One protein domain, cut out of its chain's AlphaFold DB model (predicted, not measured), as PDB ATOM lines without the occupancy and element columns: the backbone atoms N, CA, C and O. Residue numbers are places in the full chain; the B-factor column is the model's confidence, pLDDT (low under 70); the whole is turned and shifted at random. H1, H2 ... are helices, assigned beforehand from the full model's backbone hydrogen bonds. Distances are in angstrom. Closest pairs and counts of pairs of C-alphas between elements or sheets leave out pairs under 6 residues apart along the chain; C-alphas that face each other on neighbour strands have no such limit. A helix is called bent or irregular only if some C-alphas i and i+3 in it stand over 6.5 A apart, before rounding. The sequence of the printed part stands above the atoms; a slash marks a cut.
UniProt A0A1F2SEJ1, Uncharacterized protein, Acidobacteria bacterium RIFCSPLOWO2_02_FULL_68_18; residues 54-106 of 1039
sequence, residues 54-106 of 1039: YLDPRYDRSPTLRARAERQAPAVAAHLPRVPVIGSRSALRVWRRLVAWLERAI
ATOM      1  N   TYR A  54     -37.413 -10.482  93.220       90.69
ATOM      2  CA  TYR A  54     -38.396 -10.675  94.299       90.69
ATOM      3  C   TYR A  54     -38.815 -12.137  94.514       90.69
ATOM      4  O   TYR A  54     -39.753 -12.411  95.253       90.69
ATOM      5  N   LEU A  55     -38.146 -13.082  93.850       88.19
ATOM      6  CA  LEU A  55     -38.284 -14.520  94.104       88.19
ATOM      7  C   LEU A  55     -37.218 -15.037  95.079       88.19
ATOM      8  O   LEU A  55     -37.194 -16.228  95.392       88.19
ATOM      9  N   ASP A  56     -36.303 -14.162  95.496       87.44
ATOM     10  CA  ASP A  56     -35.354 -14.443  96.562       87.44
ATOM     11  C   ASP A  56     -36.100 -14.665  97.895       87.44
ATOM     12  O   ASP A  56     -37.035 -13.907  98.174       87.44
ATOM     13  N   PRO A  57     -35.709 -15.662  98.719       87.62
ATOM     14  CA  PRO A  57     -36.402 -15.991  99.969       87.62
ATOM     15  C   PRO A  57     -36.613 -14.808 100.919       87.62
ATOM     16  O   PRO A  57     -37.582 -14.775 101.672       87.62
ATOM     17  N   ARG A  58     -35.737 -13.798 100.862       87.38
ATOM     18  CA  ARG A  58     -35.856 -12.581 101.679       87.38
ATOM     19  C   ARG A  58     -37.134 -11.784 101.388       87.38
ATOM     20  O   ARG A  58     -37.581 -11.035 102.248       87.38
ATOM     21  N   TYR A  59     -37.739 -11.963 100.213       89.12
ATOM     22  CA  TYR A  59     -38.995 -11.320  99.807       89.12
ATOM     23  C   TYR A  59     -40.213 -12.251  99.904       89.12
ATOM     24  O   TYR A  59     -41.290 -11.875  99.441       89.12
ATOM     25  N   ASP A  60     -40.092 -13.441 100.512       86.06
ATOM     26  CA  ASP A  60     -41.218 -14.383 100.649       86.06
ATOM     27  C   ASP A  60     -42.392 -13.761 101.438       86.06
ATOM     28  O   ASP A  60     -43.550 -14.098 101.197       86.06
ATOM     29  N   ARG A  61     -42.112 -12.784 102.316       84.25
ATOM     30  CA  ARG A  61     -43.117 -11.994 103.050       84.25
ATOM     31  C   ARG A  61     -43.499 -10.670 102.371       84.25
ATOM     32  O   ARG A  61     -44.224  -9.886 102.963       84.25
ATOM     33  N   SER A  62     -43.059 -10.420 101.134       86.62
ATOM     34  CA  SER A  62     -43.249  -9.149 100.411       86.62
ATOM     35  C   SER A  62     -44.122  -9.274  99.152       86.62
ATOM     36  O   SER A  62     -43.686  -8.907  98.049       86.62
ATOM     37  N   PRO A  63     -45.374  -9.766  99.256       83.75
ATOM     38  CA  PRO A  63     -46.218 -10.026  98.089       83.75
ATOM     39  C   PRO A  63     -46.538  -8.754  97.287       83.75
ATOM     40  O   PRO A  63     -46.637  -8.804  96.060       83.75
ATOM     41  N   THR A  64     -46.635  -7.594  97.941       83.00
ATOM     42  CA  THR A  64     -46.917  -6.296  97.299       83.00
ATOM     43  C   THR A  64     -45.762  -5.815  96.419       83.00
ATOM     44  O   THR A  64     -45.992  -5.360  95.292       83.00
ATOM     45  N   LEU A  65     -44.516  -5.953  96.887       84.94
ATOM     46  CA  LEU A  65     -43.313  -5.627  96.111       84.94
ATOM     47  C   LEU A  65     -43.164  -6.563  94.909       84.94
ATOM     48  O   LEU A  65     -42.920  -6.102  93.790       84.94
ATOM     49  N   ARG A  66     -43.417  -7.861  95.109       87.75
ATOM     50  CA  ARG A  66     -43.422  -8.846  94.024       87.75
ATOM     51  C   ARG A  66     -44.484  -8.527  92.970       87.75
ATOM     52  O   ARG A  66     -44.160  -8.437  91.787       87.75
ATOM     53  N   ALA A  67     -45.724  -8.268  93.382       83.88
ATOM     54  CA  ALA A  67     -46.808  -7.896  92.472       83.88
ATOM     55  C   ALA A  67     -46.498  -6.598  91.700       83.88
ATOM     56  O   ALA A  67     -46.795  -6.475  90.508       83.88
ATOM     57  N   ARG A  68     -45.855  -5.618  92.350       84.62
ATOM     58  CA  ARG A  68     -45.385  -4.384  91.700       84.62
ATOM     59  C   ARG A  68     -44.359  -4.660  90.598       84.62
ATOM     60  O   ARG A  68     -44.418  -3.999  89.558       84.62
ATOM     61  N   ALA A  69     -43.443  -5.601  90.807       88.12
ATOM     62  CA  ALA A  69     -42.455  -5.979  89.803       88.12
ATOM     63  C   ALA A  69     -43.085  -6.792  88.655       88.12
ATOM     64  O   ALA A  69     -42.847  -6.483  87.486       88.12
ATOM     65  N   GLU A  70     -43.970  -7.748  88.969       86.81
ATOM     66  CA  GLU A  70     -44.690  -8.572  87.980       86.81
ATOM     67  C   GLU A  70     -45.520  -7.718  87.006       86.81
ATOM     68  O   GLU A  70     -45.492  -7.960  85.799       86.81
ATOM     69  N   ARG A  71     -46.184  -6.656  87.493       83.62
ATOM     70  CA  ARG A  71     -46.948  -5.714  86.646       83.62
ATOM     71  C   ARG A  71     -46.089  -4.988  85.609       83.62
ATOM     72  O   ARG A  71     -46.572  -4.645  84.527       83.62
ATOM     73  N   GLN A  72     -44.823  -4.732  85.930       82.06
ATOM     74  CA  GLN A  72     -43.901  -4.014  85.050       82.06
ATOM     75  C   GLN A  72     -43.191  -4.954  84.069       82.06
ATOM     76  O   GLN A  72     -42.908  -4.548  82.935       82.06
ATOM     77  N   ALA A  73     -42.967  -6.202  84.477       87.50
ATOM     78  CA  ALA A  73     -42.217  -7.203  83.739       87.50
ATOM     79  C   ALA A  73     -42.887  -7.656  82.429       87.50
ATOM     80  O   ALA A  73     -44.105  -7.571  82.247       87.50
ATOM     81  N   PRO A  74     -42.103  -8.205  81.487       85.56
ATOM     82  CA  PRO A  74     -42.642  -8.993  80.396       85.56
ATOM     83  C   PRO A  74     -43.536 -10.148  80.867       85.56
ATOM     84  O   PRO A  74     -43.129 -10.898  81.740       85.56
ATOM     85  N   ALA A  75     -44.683 -10.375  80.212       80.88
ATOM     86  CA  ALA A  75     -45.590 -11.494  80.517       80.88
ATOM     87  C   ALA A  75     -44.866 -12.847  80.651       80.88
ATOM     88  O   ALA A  75     -45.068 -13.563  81.621       80.88
ATOM     89  N   VAL A  76     -43.948 -13.165  79.729       84.62
ATOM     90  CA  VAL A  76     -43.133 -14.391  79.816       84.62
ATOM     91  C   VAL A  76     -42.343 -14.442  81.125       84.62
ATOM     92  O   VAL A  76     -42.341 -15.472  81.784       84.62
ATOM     93  N   ALA A  77     -41.720 -13.337  81.539       87.56
ATOM     94  CA  ALA A  77     -40.962 -13.277  82.783       87.56
ATOM     95  C   ALA A  77     -41.860 -13.362  84.028       87.56
ATOM     96  O   ALA A  77     -41.462 -14.000  84.996       87.56
ATOM     97  N   ALA A  78     -43.066 -12.788  83.991       87.69
ATOM     98  CA  ALA A  78     -44.039 -12.890  85.082       87.69
ATOM     99  C   ALA A  78     -44.650 -14.302  85.210       87.69
ATOM    100  O   ALA A  78     -44.956 -14.749  86.315       87.69
ATOM    101  N   HIS A  79     -44.806 -15.030  84.097       85.88
ATOM    102  CA  HIS A  79     -45.378 -16.381  84.082       85.88
ATOM    103  C   HIS A  79     -44.349 -17.496  84.300       85.88
ATOM    104  O   HIS A  79     -44.708 -18.523  84.867       85.88
ATOM    105  N   LEU A  80     -43.086 -17.312  83.893       87.38
ATOM    106  CA  LEU A  80     -42.038 -18.338  83.993       87.38
ATOM    107  C   LEU A  80     -41.903 -18.957  85.401       87.38
ATOM    108  O   LEU A  80     -41.829 -20.182  85.485       87.38
ATOM    109  N   PRO A  81     -41.949 -18.184  86.508       86.19
ATOM    110  CA  PRO A  81     -41.877 -18.740  87.862       86.19
ATOM    111  C   PRO A  81     -43.051 -19.655  88.238       86.19
ATOM    112  O   PRO A  81     -42.960 -20.373  89.226       86.19
ATOM    113  N   ARG A  82     -44.160 -19.615  87.489       86.31
ATOM    114  CA  ARG A  82     -45.378 -20.399  87.752       86.31
ATOM    115  C   ARG A  82     -45.397 -21.740  87.007       86.31
ATOM    116  O   ARG A  82     -46.319 -22.522  87.200       86.31
ATOM    117  N   VAL A  83     -44.409 -22.008  86.149       84.94
ATOM    118  CA  VAL A  83     -44.319 -23.254  85.371       84.94
ATOM    119  C   VAL A  83     -43.618 -24.335  86.206       84.94
ATOM    120  O   VAL A  83     -42.494 -24.095  86.655       84.94
ATOM    121  N   PRO A  84     -44.208 -25.530  86.408       81.12
ATOM    122  CA  PRO A  84     -43.550 -26.625  87.124       81.12
ATOM    123  C   PRO A  84     -42.179 -26.969  86.518       81.12
ATOM    124  O   PRO A  84     -42.004 -26.910  85.302       81.12
ATOM    125  N   VAL A  85     -41.202 -27.329  87.359       77.50
ATOM    126  CA  VAL A  85     -39.803 -27.662  86.995       77.50
ATOM    127  C   VAL A  85     -38.987 -26.471  86.452       77.50
ATOM    128  O   VAL A  85     -37.952 -26.125  87.029       77.50
ATOM    129  N   ILE A  86     -39.458 -25.792  85.402       78.19
ATOM    130  CA  ILE A  86     -38.774 -24.667  84.730       78.19
ATOM    131  C   ILE A  86     -38.821 -23.376  85.570       78.19
ATOM    132  O   ILE A  86     -37.898 -22.563  85.513       78.19
ATOM    133  N   GLY A  87     -39.868 -23.207  86.377       76.25
ATOM    134  CA  GLY A  87     -40.030 -22.128  87.353       76.25
ATOM    135  C   GLY A  87     -39.441 -22.438  88.732       76.25
ATOM    136  O   GLY A  87     -39.600 -21.638  89.649       76.25
ATOM    137  N   SER A  88     -38.757 -23.579  88.908       84.12
ATOM    138  CA  SER A  88     -38.100 -23.911  90.181       84.12
ATOM    139  C   SER A  88     -37.013 -22.889  90.541       84.12
ATOM    140  O   SER A  88     -36.374 -22.303  89.663       84.12
ATOM    141  N   ARG A  89     -36.734 -22.696  91.842       82.12
ATOM    142  CA  ARG A  89     -35.688 -21.761  92.314       82.12
ATOM    143  C   ARG A  89     -34.314 -22.059  91.688       82.12
ATOM    144  O   ARG A  89     -33.563 -21.139  91.365       82.12
ATOM    145  N   SER A  90     -33.985 -23.332  91.466       85.75
ATOM    146  CA  SER A  90     -32.740 -23.736  90.797       85.75
ATOM    147  C   SER A  90     -32.728 -23.388  89.308       85.75
ATOM    148  O   SER A  90     -31.748 -22.809  88.840       85.75
ATOM    149  N   ALA A  91     -33.818 -23.637  88.577       86.81
ATOM    150  CA  ALA A  91     -33.930 -23.245  87.171       86.81
ATOM    151  C   ALA A  91     -33.902 -21.715  86.996       86.81
ATOM    152  O   ALA A  91     -33.205 -21.197  86.126       86.81
ATOM    153  N   LEU A  92     -34.573 -20.964  87.875       86.38
ATOM    154  CA  LEU A  92     -34.558 -19.499  87.857       86.38
ATOM    155  C   LEU A  92     -33.167 -18.907  88.107       86.38
ATOM    156  O   LEU A  92     -32.845 -17.869  87.529       86.38
ATOM    157  N   ARG A  93     -32.302 -19.562  88.897       88.25
ATOM    158  CA  ARG A  93     -30.887 -19.156  89.018       88.25
ATOM    159  C   ARG A  93     -30.159 -19.255  87.675       88.25
ATOM    160  O   ARG A  93     -29.401 -18.347  87.329       88.25
ATOM    161  N   VAL A  94     -30.419 -20.308  86.900       91.00
ATOM    162  CA  VAL A  94     -29.861 -20.475  85.546       91.00
ATOM    163  C   VAL A  94     -30.422 -19.415  84.596       91.00
ATOM    164  O   VAL A  94     -29.645 -18.731  83.928       91.00
ATOM    165  N   TRP A  95     -31.741 -19.192  84.598       90.38
ATOM    166  CA  TRP A  95     -32.379 -18.151  83.783       90.38
ATOM    167  C   TRP A  95     -31.861 -16.749  84.103       90.38
ATOM    168  O   TRP A  95     -31.535 -16.002  83.184       90.38
ATOM    169  N   ARG A  96     -31.708 -16.398  85.387       91.75
ATOM    170  CA  ARG A  96     -31.122 -15.116  85.817       91.75
ATOM    171  C   ARG A  96     -29.706 -14.945  85.279       91.75
ATOM    172  O   ARG A  96     -29.398 -13.891  84.731       91.75
ATOM    173  N   ARG A  97     -28.858 -15.978  85.372       92.06
ATOM    174  CA  ARG A  97     -27.488 -15.942  84.826       92.06
ATOM    175  C   ARG A  97     -27.487 -15.755  83.310       92.06
ATOM    176  O   ARG A  97     -26.748 -14.906  82.816       92.06
ATOM    177  N   LEU A  98     -28.332 -16.493  82.588       91.88
ATOM    178  CA  LEU A  98     -28.452 -16.386  81.133       91.88
ATOM    179  C   LEU A  98     -28.952 -14.999  80.708       91.88
ATOM    180  O   LEU A  98     -28.335 -14.353  79.866       91.88
ATOM    181  N   VAL A  99     -30.033 -14.503  81.309       92.88
ATOM    182  CA  VAL A  99     -30.601 -13.188  80.976       92.88
ATOM    183  C   VAL A  99     -29.641 -12.057  81.348       92.88
ATOM    184  O   VAL A  99     -29.467 -11.147  80.545       92.88
ATOM    185  N   ALA A 100     -28.943 -12.133  82.484       92.38
ATOM    186  CA  ALA A 100     -27.902 -11.164  82.845       92.38
ATOM    187  C   ALA A 100     -26.688 -11.222  81.904       92.38
ATOM    188  O   ALA A 100     -26.034 -10.211  81.651       92.38
ATOM    189  N   TRP A 101     -26.361 -12.402  81.372       90.44
ATOM    190  CA  TRP A 101     -25.322 -12.556  80.354       90.44
ATOM    191  C   TRP A 101     -25.730 -11.918  79.016       90.44
ATOM    192  O   TRP A 101     -24.904 -11.269  78.372       90.44
ATOM    193  N   LEU A 102     -27.006 -12.042  78.633       91.00
ATOM    194  CA  LEU A 102     -27.584 -11.385  77.455       91.00
ATOM    195  C   LEU A 102     -27.675  -9.863  77.624       91.00
ATOM    196  O   LEU A 102     -27.337  -9.119  76.707       91.00
ATOM    197  N   GLU A 103     -28.104  -9.394  78.796       92.75
ATOM    198  CA  GLU A 103     -28.254  -7.970  79.109       92.75
ATOM    199  C   GLU A 103     -26.900  -7.238  79.047       92.75
ATOM    200  O   GLU A 103     -26.805  -6.169  78.439       92.75
ATOM    201  N   ARG A 104     -25.820  -7.865  79.535       90.44
ATOM    202  CA  ARG A 104     -24.450  -7.326  79.440       90.44
ATOM    203  C   ARG A 104     -23.936  -7.158  78.006       90.44
ATOM    204  O   ARG A 104     -22.970  -6.432  77.780       90.44
ATOM    205  N   ALA A 105     -24.547  -7.816  77.020       90.62
ATOM    206  CA  ALA A 105     -24.165  -7.660  75.618       90.62
ATOM    207  C   ALA A 105     -24.765  -6.401  74.961       90.62
ATOM    208  O   ALA A 105     -24.276  -5.979  73.905       90.62
ATOM    209  N   ILE A 106     -25.792  -5.789  75.567       91.44
ATOM    210  CA  ILE A 106     -26.488  -4.620  75.017       91.44
ATOM    211  C   ILE A 106     -25.514  -3.421  74.940       91.44
ATOM    212  O   ILE A 106     -24.896  -3.077  75.952       91.44
TER     213      ILE A 106
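What this domain is: This is residues 54 to 106 of the 1039 residues of an uncharacterized protein of Acidobacteria bacterium RIFCSPLOWO2_02_FULL_68_18 (UniProt A0A1F2SEJ1). The longest helix, H3, is one arm of a narrow, open V; H2 is the other arm, and H1 makes a corner with H2 at the end of H2 away from the closed end of the V, giving a loose zigzag of three helices. The later part of H3 sticks out with residues 96 to 106, and the first printed residues, 54 to 62, with no named element, fold back beside H1. The printed part has 53 residues, with three named helices in the order H1, H2, H3 along the chain and no named strand; its class is all helix. The whole is only just compact, close to loose, with a radius of gyration of the C-alphas of 11.6 A, and the C-alphas span 32 by 24 by 21 A along their three main axes.

Where its parts are: H3 holds residues 89 to 103, 15 residues from Arg 89 to Glu 103, and measures 20.5 A from first to last C-alpha. It begins at C-alpha 89, at (-35.688, -21.761, 92.314), and ends at C-alpha 103, at (-28.254, -7.970, 79.109). H2 holds residues 75 to 82, Ala 75 to Arg 82, and is 11.5 A long from first to last C-alpha. H2 is irregular, but only just: C-alphas 78 and 81 are 6.8 A apart, against about 5 A in a regular helix, and its line is a rough one. H1 holds residues 63 to 72, Pro 63 to Gln 72, and is 14.5 A long from first to last C-alpha, beginning at C-alpha 63, at (-46.218, -10.026, 98.089). No helix is bent.

How they stand to each other: H3 touches no helix, but H2 and H3 are near each other. They are close but not clearly touching, with 1 pair of C-alphas within 8 A, those of Pro 81 and Leu 92, which are 7.4 A apart. Their lines stand at a shallow tilt of 24 degrees, and they run opposite ways. Their centres are 13.1 A apart. H1 and H2 only just touch, with 3 pairs of C-alphas within 8 A, and they touch only at the corner by their link. Their closest C-alphas are those of Glu 70 and Ala 78, 5.2 A apart. H1 and H2 run opposite ways at a steep tilt of 35.1 degrees, only just past shallow, and their centres are 12.1 A apart. H1 and H3 are apart. Along the backbone, every O i to N i+4 pair is within hydrogen-bond range in H3. In H1 this holds for 5 of 6 pairs and in H2 for 2 of 4; in H2, 3 of 5 O i to N i+3 pairs are within range.

The domain as a whole: The two C-alphas farthest apart, those of Arg 61 and Ala 105, are 33.6 A from each other, and the first and last printed C-alphas, those of Tyr 54 and Ile 106, are 23.5 A apart. Two stretches stand free: residues 71 to 76, and residues 96 to 106, of which 96 to 103 belong to H3. Without them the body has 36 residues, spans 24 by 18 by 14 A and has a radius of gyration of 9.9 A. The link from H1 to H2, with 2 residues, is tight, and the link from H2 to H3, with 6 residues, is short. No link between the named helices is long, and the printed part has no cut. The mean pLDDT of the printed part is 86.7, and no printed residue is under 70.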